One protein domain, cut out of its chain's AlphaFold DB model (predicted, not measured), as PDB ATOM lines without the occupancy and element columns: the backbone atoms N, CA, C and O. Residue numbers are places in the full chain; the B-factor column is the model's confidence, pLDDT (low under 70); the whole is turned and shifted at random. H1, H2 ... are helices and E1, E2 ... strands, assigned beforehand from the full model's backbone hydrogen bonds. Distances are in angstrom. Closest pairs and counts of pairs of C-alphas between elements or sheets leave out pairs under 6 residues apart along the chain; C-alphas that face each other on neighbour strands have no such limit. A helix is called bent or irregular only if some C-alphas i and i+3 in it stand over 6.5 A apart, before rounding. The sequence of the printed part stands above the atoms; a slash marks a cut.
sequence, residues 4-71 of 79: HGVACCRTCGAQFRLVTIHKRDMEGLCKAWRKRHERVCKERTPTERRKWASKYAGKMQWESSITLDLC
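Overview. This is residues 4 to 71 of the 79 residues of an uncharacterized protein of Pseudomonas putida (UniProt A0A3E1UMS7). What is the shape? A two-stranded hairpin, E1 and E2, has the long helix H1 packed lengthwise on it, nearer to E1, and the shorter helix H2 folds back from the far end of H1. After H2, a stretch with no named element, residues 57 to 71, loops back so that residues 66 to 67 pair briefly with residues 15 to 16 of E2. What does it consist of, and how large is it? The printed part has 68 residues with two named strands and two named helices, in the order E1, E2, H1, H2; the sheet, order E1 - E2, is antiparallel, and the class is mixed, helices and strands. It is compact, with a radius of gyration of the C-alphas of 12.2 A, and its outline is elongated, 38 by 24 by 14 A.

Arrangement. How do the strands pair? E1, residues 4 to 8, and E2, residues 15 to 20, form an antiparallel hairpin with 166 degrees between their directions. N 7 and O 16 are 2.9 A apart and N 16 and O 7 are 2.7 A apart, both within hydrogen-bond range. Where is the long helix? H1, residues 26 to 43, has 11 pairs of C-alphas within 8 A of E1, the closest being those of Gly 5 and Met 26, 5.0 A apart. With E2 it has 5 such pairs, the closest being Leu 18 and Met 26, 6.8 A. And the second helix? H2, residues 46 to 56, is close to H1 but not clearly touching, with the closest C-alphas, Cys 41 and Arg 49, 6.8 A apart; they run opposite ways at a tilt of 36 degrees, only just steep. H2 is apart from E1 and E2. Are the helix backbones complete? O i to N i+4 pairs are within hydrogen-bond range in 13 of 14 cases in H1 and 5 of 7 in H2.

Along the chain. Where does the first strand begin? C-alpha 4 of E1 is at (89.207, 103.365, 91.960); E1 measures 13.6 A and E2 16.4 A. Where are the helices? H1 measures 26.2 A from C-alpha 26 at (88.379, 110.312, 93.280). H2 measures 15.4 A, ends with C-alpha 56 at (107.297, 107.104, 84.520), and is only just irregular: C-alphas 52 and 55 are 6.7 A apart.

Size, cuts and confidence. How far does it reach? The two C-alphas farthest apart are those of Lys 23 and Thr 47, 37.7 A. Are there cuts or long links? The printed part has no cut; the links E2 to H1 and H1 to H2 are tight, and E1 to E2 is short. Where is confidence low? The mean pLDDT of the printed part is 87.2, and residues 20 to 23, of which 20 belongs to E2, are under 70.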
ATOM      1  N   HIS A   4      88.185 103.190  92.991       71.69
ATOM      2  CA  HIS A   4      89.207 103.365  91.960       71.69
ATOM      3  C   HIS A   4      88.832 104.568  91.090       71.69
ATOM      4  O   HIS A   4      87.729 104.624  90.555       71.69
ATOM      5  N   GLY A   5      89.741 105.535  90.955       83.50
ATOM      6  CA  GLY A   5      89.598 106.659  90.026       83.50
ATOM      7  C   GLY A   5      90.576 106.516  88.870       83.50
ATOM      8  O   GLY A   5      91.755 106.260  89.106       83.50
ATOM      9  N   VAL A   6      90.118 106.695  87.627       88.44
ATOM     10  CA  VAL A   6      90.985 106.652  86.440       88.44
ATOM     11  C   VAL A   6      90.733 107.866  85.548       88.44
ATOM     12  O   VAL A   6      89.593 108.229  85.271       88.44
ATOM     13  N   ALA A   7      91.804 108.497  85.068       92.12
ATOM     14  CA  ALA A   7      91.756 109.552  84.061       92.12
ATOM     15  C   ALA A   7      92.832 109.340  82.995       92.12
ATOM     16  O   ALA A   7      93.965 109.019  83.326       92.12
ATOM     17  N   CYS A   8      92.510 109.594  81.727       93.88
ATOM     18  CA  CYS A   8      93.473 109.515  80.622       93.88
ATOM     19  C   CYS A   8      93.648 110.876  79.950       93.88
ATOM     20  O   CYS A   8      92.652 111.537  79.646       93.88
ATOM     21  N   CYS A   9      94.884 111.280  79.684       94.62
ATOM     22  CA  CYS A   9      95.205 112.439  78.861       94.62
ATOM     23  C   CYS A   9      94.822 112.174  77.405       94.62
ATOM     24  O   CYS A   9      95.286 111.200  76.816       94.62
ATOM     25  N   ARG A  10      94.031 113.062  76.799       93.06
ATOM     26  CA  ARG A  10      93.649 112.954  75.381       93.06
ATOM     27  C   ARG A  10      94.792 113.242  74.407       93.06
ATOM     28  O   ARG A  10      94.713 112.833  73.260       93.06
ATOM     29  N   THR A  11      95.828 113.953  74.846       92.25
ATOM     30  CA  THR A  11      96.947 114.338  73.973       92.25
ATOM     31  C   THR A  11      98.005 113.246  73.896       92.25
ATOM     32  O   THR A  11      98.435 112.897  72.807       92.25
ATOM     33  N   CYS A  12      98.453 112.721  75.040       92.12
ATOM     34  CA  CYS A  12      99.579 111.784  75.102       92.12
ATOM     35  C   CYS A  12      99.223 110.385  75.611       92.12
ATOM     36  O   CYS A  12     100.119 109.579  75.829       92.12
ATOM     37  N   GLY A  13      97.944 110.115  75.879       92.25
ATOM     38  CA  GLY A  13      97.492 108.810  76.360       92.25
ATOM     39  C   GLY A  13      97.880 108.479  77.804       92.25
ATOM     40  O   GLY A  13      97.475 107.436  78.307       92.25
ATOM     41  N   ALA A  14      98.616 109.351  78.509       93.25
ATOM     42  CA  ALA A  14      99.008 109.108  79.896       93.25
ATOM     43  C   ALA A  14      97.783 108.857  80.786       93.25
ATOM     44  O   ALA A  14      96.835 109.645  80.790       93.25
ATOM     45  N   GLN A  15      97.823 107.782  81.562       92.81
ATOM     46  CA  GLN A  15      96.748 107.362  82.445       92.81
ATOM     47  C   GLN A  15      97.137 107.597  83.900       92.81
ATOM     48  O   GLN A  15      98.184 107.152  84.360       92.81
ATOM     49  N   PHE A  16      96.268 108.280  84.632       91.75
ATOM     50  CA  PHE A  16      96.357 108.508  86.062       91.75
ATOM     51  C   PHE A  16      95.344 107.634  86.787       91.75
ATOM     52  O   PHE A  16      94.151 107.688  86.486       91.75
ATOM     53  N   ARG A  17      95.826 106.842  87.739       88.25
ATOM     54  CA  ARG A  17      95.042 105.938  88.571       88.25
ATOM     55  C   ARG A  17      95.194 106.332  90.026       88.25
ATOM     56  O   ARG A  17      96.304 106.445  90.543       88.25
ATOM     57  N   LEU A  18      94.068 106.498  90.695       84.69
ATOM     58  CA  LEU A  18      93.996 106.683  92.131       84.69
ATOM     59  C   LEU A  18      93.400 105.433  92.754       84.69
ATOM     60  O   LEU A  18      92.279 105.039  92.435       84.69
ATOM     61  N   VAL A  19      94.162 104.837  93.663       72.75
ATOM     62  CA  VAL A  19      93.709 103.750  94.524       72.75
ATOM     63  C   VAL A  19      93.856 104.255  95.951       72.75
ATOM     64  O   VAL A  19      94.957 104.586  96.386       72.75
ATOM     65  N   THR A  20      92.747 104.391  96.673       67.25
ATOM     66  CA  THR A  20      92.790 104.712  98.101       67.25
ATOM     67  C   THR A  20      91.703 103.960  98.849       67.25
ATOM     68  O   THR A  20      90.640 103.664  98.307       67.25
ATOM     69  N   ILE A  21      91.991 103.649 100.110       60.91
ATOM     70  CA  ILE A  21      91.050 103.046 101.058       60.91
ATOM     71  C   ILE A  21      90.142 104.096 101.720       60.91
ATOM     72  O   ILE A  21      89.195 103.751 102.421       60.91
ATOM     73  N   HIS A  22      90.420 105.386 101.501       65.44
ATOM     74  CA  HIS A  22      89.669 106.492 102.085       65.44
ATOM     75  C   HIS A  22      88.575 106.997 101.134       65.44
ATOM     76  O   HIS A  22      88.750 107.001  99.917       65.44
ATOM     77  N   LYS A  23      87.465 107.501 101.688       61.16
ATOM     78  CA  LYS A  23      86.415 108.213 100.939       61.16
ATOM     79  C   LYS A  23      86.929 109.579 100.452       61.16
ATOM     80  O   LYS A  23      86.574 110.614 101.005       61.16
ATOM     81  N   ARG A  24      87.818 109.587  99.458       70.19
ATOM     82  CA  ARG A  24      88.207 110.799  98.723       70.19
ATOM     83  C   ARG A  24      87.319 110.957  97.494       70.19
ATOM     84  O   ARG A  24      86.895 109.960  96.914       70.19
ATOM     85  N   ASP A  25      87.095 112.201  97.081       82.12
ATOM     86  CA  ASP A  25      86.495 112.510  95.782       82.12
ATOM     87  C   ASP A  25      87.485 112.151  94.658       82.12
ATOM     88  O   ASP A  25      88.283 112.967  94.182       82.12
ATOM     89  N   MET A  26      87.490 110.868  94.296       83.19
ATOM     90  CA  MET A  26      88.379 110.312  93.280       83.19
ATOM     91  C   MET A  26      88.105 110.919  91.910       83.19
ATOM     92  O   MET A  26      89.046 111.204  91.169       83.19
ATOM     93  N   GLU A  27      86.833 111.161  91.587       83.44
ATOM     94  CA  GLU A  27      86.439 111.777  90.326       83.44
ATOM     95  C   GLU A  27      86.968 113.206  90.229       83.44
ATOM     96  O   GLU A  27      87.600 113.543  89.224       83.44
ATOM     97  N   GLY A  28      86.797 114.020  91.273       87.25
ATOM     98  CA  GLY A  28      87.318 115.384  91.333       87.25
ATOM     99  C   GLY A  28      88.834 115.444  91.153       87.25
ATOM    100  O   GLY A  28      89.340 116.234  90.350       87.25
ATOM    101  N   LEU A  29      89.577 114.552  91.815       88.44
ATOM    102  CA  LEU A  29      91.033 114.463  91.676       88.44
ATOM    103  C   LEU A  29      91.462 114.018  90.270       88.44
ATOM    104  O   LEU A  29      92.376 114.611  89.690       88.44
ATOM    105  N   CYS A  30      90.786 113.023  89.695       90.94
ATOM    106  CA  CYS A  30      91.007 112.569  88.323       90.94
ATOM    107  C   CYS A  30      90.728 113.686  87.304       90.94
ATOM    108  O   CYS A  30      91.543 113.926  86.405       90.94
ATOM    109  N   LYS A  31      89.631 114.435  87.474       90.31
ATOM    110  CA  LYS A  31      89.279 115.601  86.645       90.31
ATOM    111  C   LYS A  31      90.322 116.709  86.770       90.31
ATOM    112  O   LYS A  31      90.769 117.256  85.759       90.31
ATOM    113  N   ALA A  32      90.749 117.018  87.994       92.12
ATOM    114  CA  ALA A  32      91.744 118.048  88.271       92.12
ATOM    115  C   ALA A  32      93.126 117.685  87.712       92.12
ATOM    116  O   ALA A  32      93.832 118.556  87.194       92.12
ATOM    117  N   TRP A  33      93.525 116.412  87.798       94.00
ATOM    118  CA  TRP A  33      94.746 115.926  87.162       94.00
ATOM    119  C   TRP A  33      94.655 116.056  85.643       94.00
ATOM    120  O   TRP A  33      95.514 116.714  85.055       94.00
ATOM    121  N   ARG A  34      93.588 115.527  85.024       93.94
ATOM    122  CA  ARG A  34      93.389 115.590  83.567       93.94
ATOM    123  C   ARG A  34      93.455 117.030  83.071       93.94
ATOM    124  O   ARG A  34      94.241 117.316  82.178       93.94
ATOM    125  N   LYS A  35      92.707 117.950  83.688       94.06
ATOM    126  CA  LYS A  35      92.661 119.364  83.276       94.06
ATOM    127  C   LYS A  35      94.039 120.031  83.332       94.06
ATOM    128  O   LYS A  35      94.428 120.718  82.392       94.06
ATOM    129  N   ARG A  36      94.786 119.834  84.426       94.62
ATOM    130  CA  ARG A  36      96.129 120.416  84.589       94.62
ATOM    131  C   ARG A  36      97.130 119.805  83.617       94.62
ATOM    132  O   ARG A  36      97.886 120.538  82.987       94.62
ATOM    133  N   HIS A  37      97.126 118.481  83.500       94.94
ATOM    134  CA  HIS A  37      98.063 117.767  82.654       94.94
ATOM    135  C   HIS A  37      97.796 118.027  81.169       94.94
ATOM    136  O   HIS A  37      98.734 118.366  80.460       94.94
ATOM    137  N   GLU A  38      96.547 117.948  80.699       94.88
ATOM    138  CA  GLU A  38      96.200 118.184  79.289       94.88
ATOM    139  C   GLU A  38      96.541 119.600  78.837       94.88
ATOM    140  O   GLU A  38      97.061 119.759  77.735       94.88
ATOM    141  N   ARG A  39      96.298 120.616  79.678       94.69
ATOM    142  CA  ARG A  39      96.658 122.006  79.366       94.69
ATOM    143  C   ARG A  39      98.147 122.123  79.040       94.69
ATOM    144  O   ARG A  39      98.505 122.529  77.945       94.69
ATOM    145  N   VAL A  40      98.994 121.655  79.954       93.69
ATOM    146  CA  VAL A  40     100.452 121.690  79.776       93.69
ATOM    147  C   VAL A  40     100.902 120.744  78.656       93.69
ATOM    148  O   VAL A  40     101.830 121.039  77.914       93.69
ATOM    149  N   CYS A  41     100.260 119.584  78.504       94.00
ATOM    150  CA  CYS A  41     100.636 118.599  77.495       94.00
ATOM    151  C   CYS A  41     100.401 119.114  76.070       94.00
ATOM    152  O   CYS A  41     101.185 118.780  75.183       94.00
ATOM    153  N   LYS A  42      99.347 119.907  75.846       92.38
ATOM    154  CA  LYS A  42      99.065 120.527  74.543       92.38
ATOM    155  C   LYS A  42     100.140 121.532  74.136       92.38
ATOM    156  O   LYS A  42     100.507 121.553  72.973       92.38
ATOM    157  N   GLU A  43     100.655 122.296  75.093       93.25
ATOM    158  CA  GLU A  43     101.688 123.317  74.867       93.25
ATOM    159  C   GLU A  43     103.087 122.712  74.663       93.25
ATOM    160  O   GLU A  43     103.932 123.314  74.012       93.25
ATOM    161  N   ARG A  44     103.338 121.506  75.189       92.44
ATOM    162  CA  ARG A  44     104.636 120.829  75.067       92.44
ATOM    163  C   ARG A  44     104.871 120.224  73.690       92.44
ATOM    164  O   ARG A  44     104.010 119.520  73.157       92.44
ATOM    165  N   THR A  45     106.104 120.360  73.217       91.06
ATOM    166  CA  THR A  45     106.665 119.589  72.102       91.06
ATOM    167  C   THR A  45     106.796 118.099  72.458       91.06
ATOM    168  O   THR A  45     106.831 117.739  73.644       91.06
ATOM    169  N   PRO A  46     106.914 117.192  71.471       91.00
ATOM    170  CA  PRO A  46     107.146 115.769  71.740       91.00
ATOM    171  C   PRO A  46     108.381 115.497  72.612       91.00
ATOM    172  O   PRO A  46     108.324 114.686  73.539       91.00
ATOM    173  N   THR A  47     109.469 116.242  72.413       90.75
ATOM    174  CA  THR A  47     110.689 116.148  73.233       90.75
ATOM    175  C   THR A  47     110.448 116.529  74.693       90.75
ATOM    176  O   THR A  47     110.856 115.801  75.601       90.75
ATOM    177  N   GLU A  48     109.715 117.607  74.960       92.75
ATOM    178  CA  GLU A  48     109.365 117.993  76.332       92.75
ATOM    179  C   GLU A  48     108.398 117.003  76.987       92.75
ATOM    180  O   GLU A  48     108.497 116.727  78.188       92.75
ATOM    181  N   ARG A  49     107.470 116.431  76.209       93.25
ATOM    182  CA  ARG A  49     106.593 115.357  76.686       93.25
ATOM    183  C   ARG A  49     107.405 114.123  77.072       93.25
ATOM    184  O   ARG A  49     107.167 113.599  78.158       93.25
ATOM    185  N   ARG A  50     108.395 113.713  76.267       91.31
ATOM    186  CA  ARG A  50     109.329 112.618  76.603       91.31
ATOM    187  C   ARG A  50     110.122 112.915  77.870       91.31
ATOM    188  O   ARG A  50     110.184 112.067  78.756       91.31
ATOM    189  N   LYS A  51     110.656 114.131  78.011       92.12
ATOM    190  CA  LYS A  51     111.387 114.546  79.222       92.12
ATOM    191  C   LYS A  51     110.510 114.483  80.475       92.12
ATOM    192  O   LYS A  51     110.981 114.099  81.537       92.12
ATOM    193  N   TRP A  52     109.232 114.841  80.367       92.19
ATOM    194  CA  TRP A  52     108.282 114.661  81.466       92.19
ATOM    195  C   TRP A  52     107.932 113.188  81.711       92.19
ATOM    196  O   TRP A  52     107.719 112.810  82.862       92.19
ATOM    197  N   ALA A  53     107.838 112.386  80.653       91.12
ATOM    198  CA  ALA A  53     107.434 110.988  80.703       91.12
ATOM    199  C   ALA A  53     108.538 110.048  81.209       91.12
ATOM    200  O   ALA A  53     108.221 109.009  81.780       91.12
ATOM    201  N   SER A  54     109.813 110.421  81.071       90.12
ATOM    202  CA  SER A  54     110.973 109.596  81.447       90.12
ATOM    203  C   SER A  54     110.928 109.087  82.891       90.12
ATOM    204  O   SER A  54     111.272 107.941  83.152       90.12
ATOM    205  N   LYS A  55     110.410 109.882  83.835       88.50
ATOM    206  CA  LYS A  55     110.252 109.478  85.248       88.50
ATOM    207  C   LYS A  55     109.181 108.408  85.495       88.50
ATOM    208  O   LYS A  55     109.085 107.902  86.617       88.50
ATOM    209  N   TYR A  56     108.348 108.125  84.497       88.94
ATOM    210  CA  TYR A  56     107.297 107.104  84.520       88.94
ATOM    211  C   TYR A  56     107.566 105.975  83.517       88.94
ATOM    212  O   TYR A  56     106.798 105.019  83.464       88.94
ATOM    213  N   ALA A  57     108.640 106.074  82.727       84.56
ATOM    214  CA  ALA A  57     109.026 105.048  81.772       84.56
ATOM    215  C   ALA A  57     109.281 103.719  82.498       84.56
ATOM    216  O   ALA A  57     109.993 103.690  83.499       84.56
ATOM    217  N   GLY A  58     108.667 102.636  82.015       80.31
ATOM    218  CA  GLY A  58     108.822 101.292  82.579       80.31
ATOM    219  C   GLY A  58     108.126 101.049  83.922       80.31
ATOM    220  O   GLY A  58     108.141  99.918  84.392       80.31
ATOM    221  N   LYS A  59     107.492 102.063  84.529       84.00
ATOM    222  CA  LYS A  59     106.796 101.894  85.810       84.00
ATOM    223  C   LYS A  59     105.450 101.220  85.623       84.00
ATOM    224  O   LYS A  59     104.632 101.640  84.800       84.00
ATOM    225  N   MET A  60     105.196 100.220  86.452       78.94
ATOM    226  CA  MET A  60     103.920  99.528  86.505       78.94
ATOM    227  C   MET A  60     102.931 100.253  87.427       78.94
ATOM    228  O   MET A  60     103.278 101.128  88.224       78.94
ATOM    229  N   GLN A  61     101.656  99.884  87.319       75.00
ATOM    230  CA  GLN A  61     100.536 100.556  87.995       75.00
ATOM    231  C   GLN A  61     100.596 100.547  89.537       75.00
ATOM    232  O   GLN A  61      99.895 101.331  90.170       75.00
ATOM    233  N   TRP A  62     101.399  99.668  90.144       79.31
ATOM    234  CA  TRP A  62     101.636  99.638  91.593       79.31
ATOM    235  C   TRP A  62     102.832 100.495  92.029       79.31
ATOM    236  O   TRP A  62     102.915 100.871  93.193       79.31
ATOM    237  N   GLU A  63     103.740 100.835  91.111       82.25
ATOM    238  CA  GLU A  63     104.919 101.672  91.382       82.25
ATOM    239  C   GLU A  63     104.621 103.159  91.188       82.25
ATOM    240  O   GLU A  63     105.270 104.033  91.766       82.25
ATOM    241  N   SER A  64     103.643 103.470  90.335       84.81
ATOM    242  CA  SER A  64     103.215 104.836  90.101       84.81
ATOM    243  C   SER A  64     101.725 104.931  89.834       84.81
ATOM    244  O   SER A  64     101.147 104.165  89.070       84.81
ATOM    245  N   SER A  65     101.123 105.984  90.380       88.50
ATOM    246  CA  SER A  65      99.770 106.404  90.023       88.50
ATOM    247  C   SER A  65      99.657 106.889  88.574       88.50
ATOM    248  O   SER A  65      98.549 107.141  88.121       88.50
ATOM    249  N   ILE A  66     100.763 107.072  87.843       90.94
ATOM    250  CA  ILE A  66     100.758 107.452  86.426       90.94
ATOM    251  C   ILE A  66     101.440 106.356  85.614       90.94
ATOM    252  O   ILE A  66     102.599 106.035  85.851       90.94
ATOM    253  N   THR A  67     100.733 105.849  84.612       90.75
ATOM    254  CA  THR A  67     101.258 104.925  83.601       90.75
ATOM    255  C   THR A  67     101.112 105.561  82.225       90.75
ATOM    256  O   THR A  67     100.106 106.219  81.956       90.75
ATOM    257  N   LEU A  68     102.085 105.380  81.340       90.38
ATOM    258  CA  LEU A  68     102.047 105.918  79.981       90.38
ATOM    259  C   LEU A  68     102.755 104.977  79.011       90.38
ATOM    260  O   LEU A  68     103.637 104.226  79.416       90.38
ATOM    261  N   ASP A  69     102.376 105.059  77.740       88.38
ATOM    262  CA  ASP A  69     103.033 104.355  76.645       88.38
ATOM    263  C   ASP A  69     103.932 105.332  75.876       88.38
ATOM    264  O   ASP A  69     103.445 106.268  75.240       88.38
ATOM    265  N   LEU A  70     105.251 105.131  75.947       85.75
ATOM    266  CA  LEU A  70     106.218 105.959  75.219       85.75
ATOM    267  C   LEU A  70     106.163 105.743  73.699       85.75
ATOM    268  O   LEU A  70     106.633 106.604  72.956       85.75
ATOM    269  N   CYS A  71     105.560 104.649  73.228       86.19
ATOM    270  CA  CYS A  71     105.332 104.412  71.804       86.19
ATOM    271  C   CYS A  71     104.199 105.288  71.249       86.19
ATOM    272  O   CYS A  71     104.044 105.392  70.034       86.19
TER     273      CYS A  71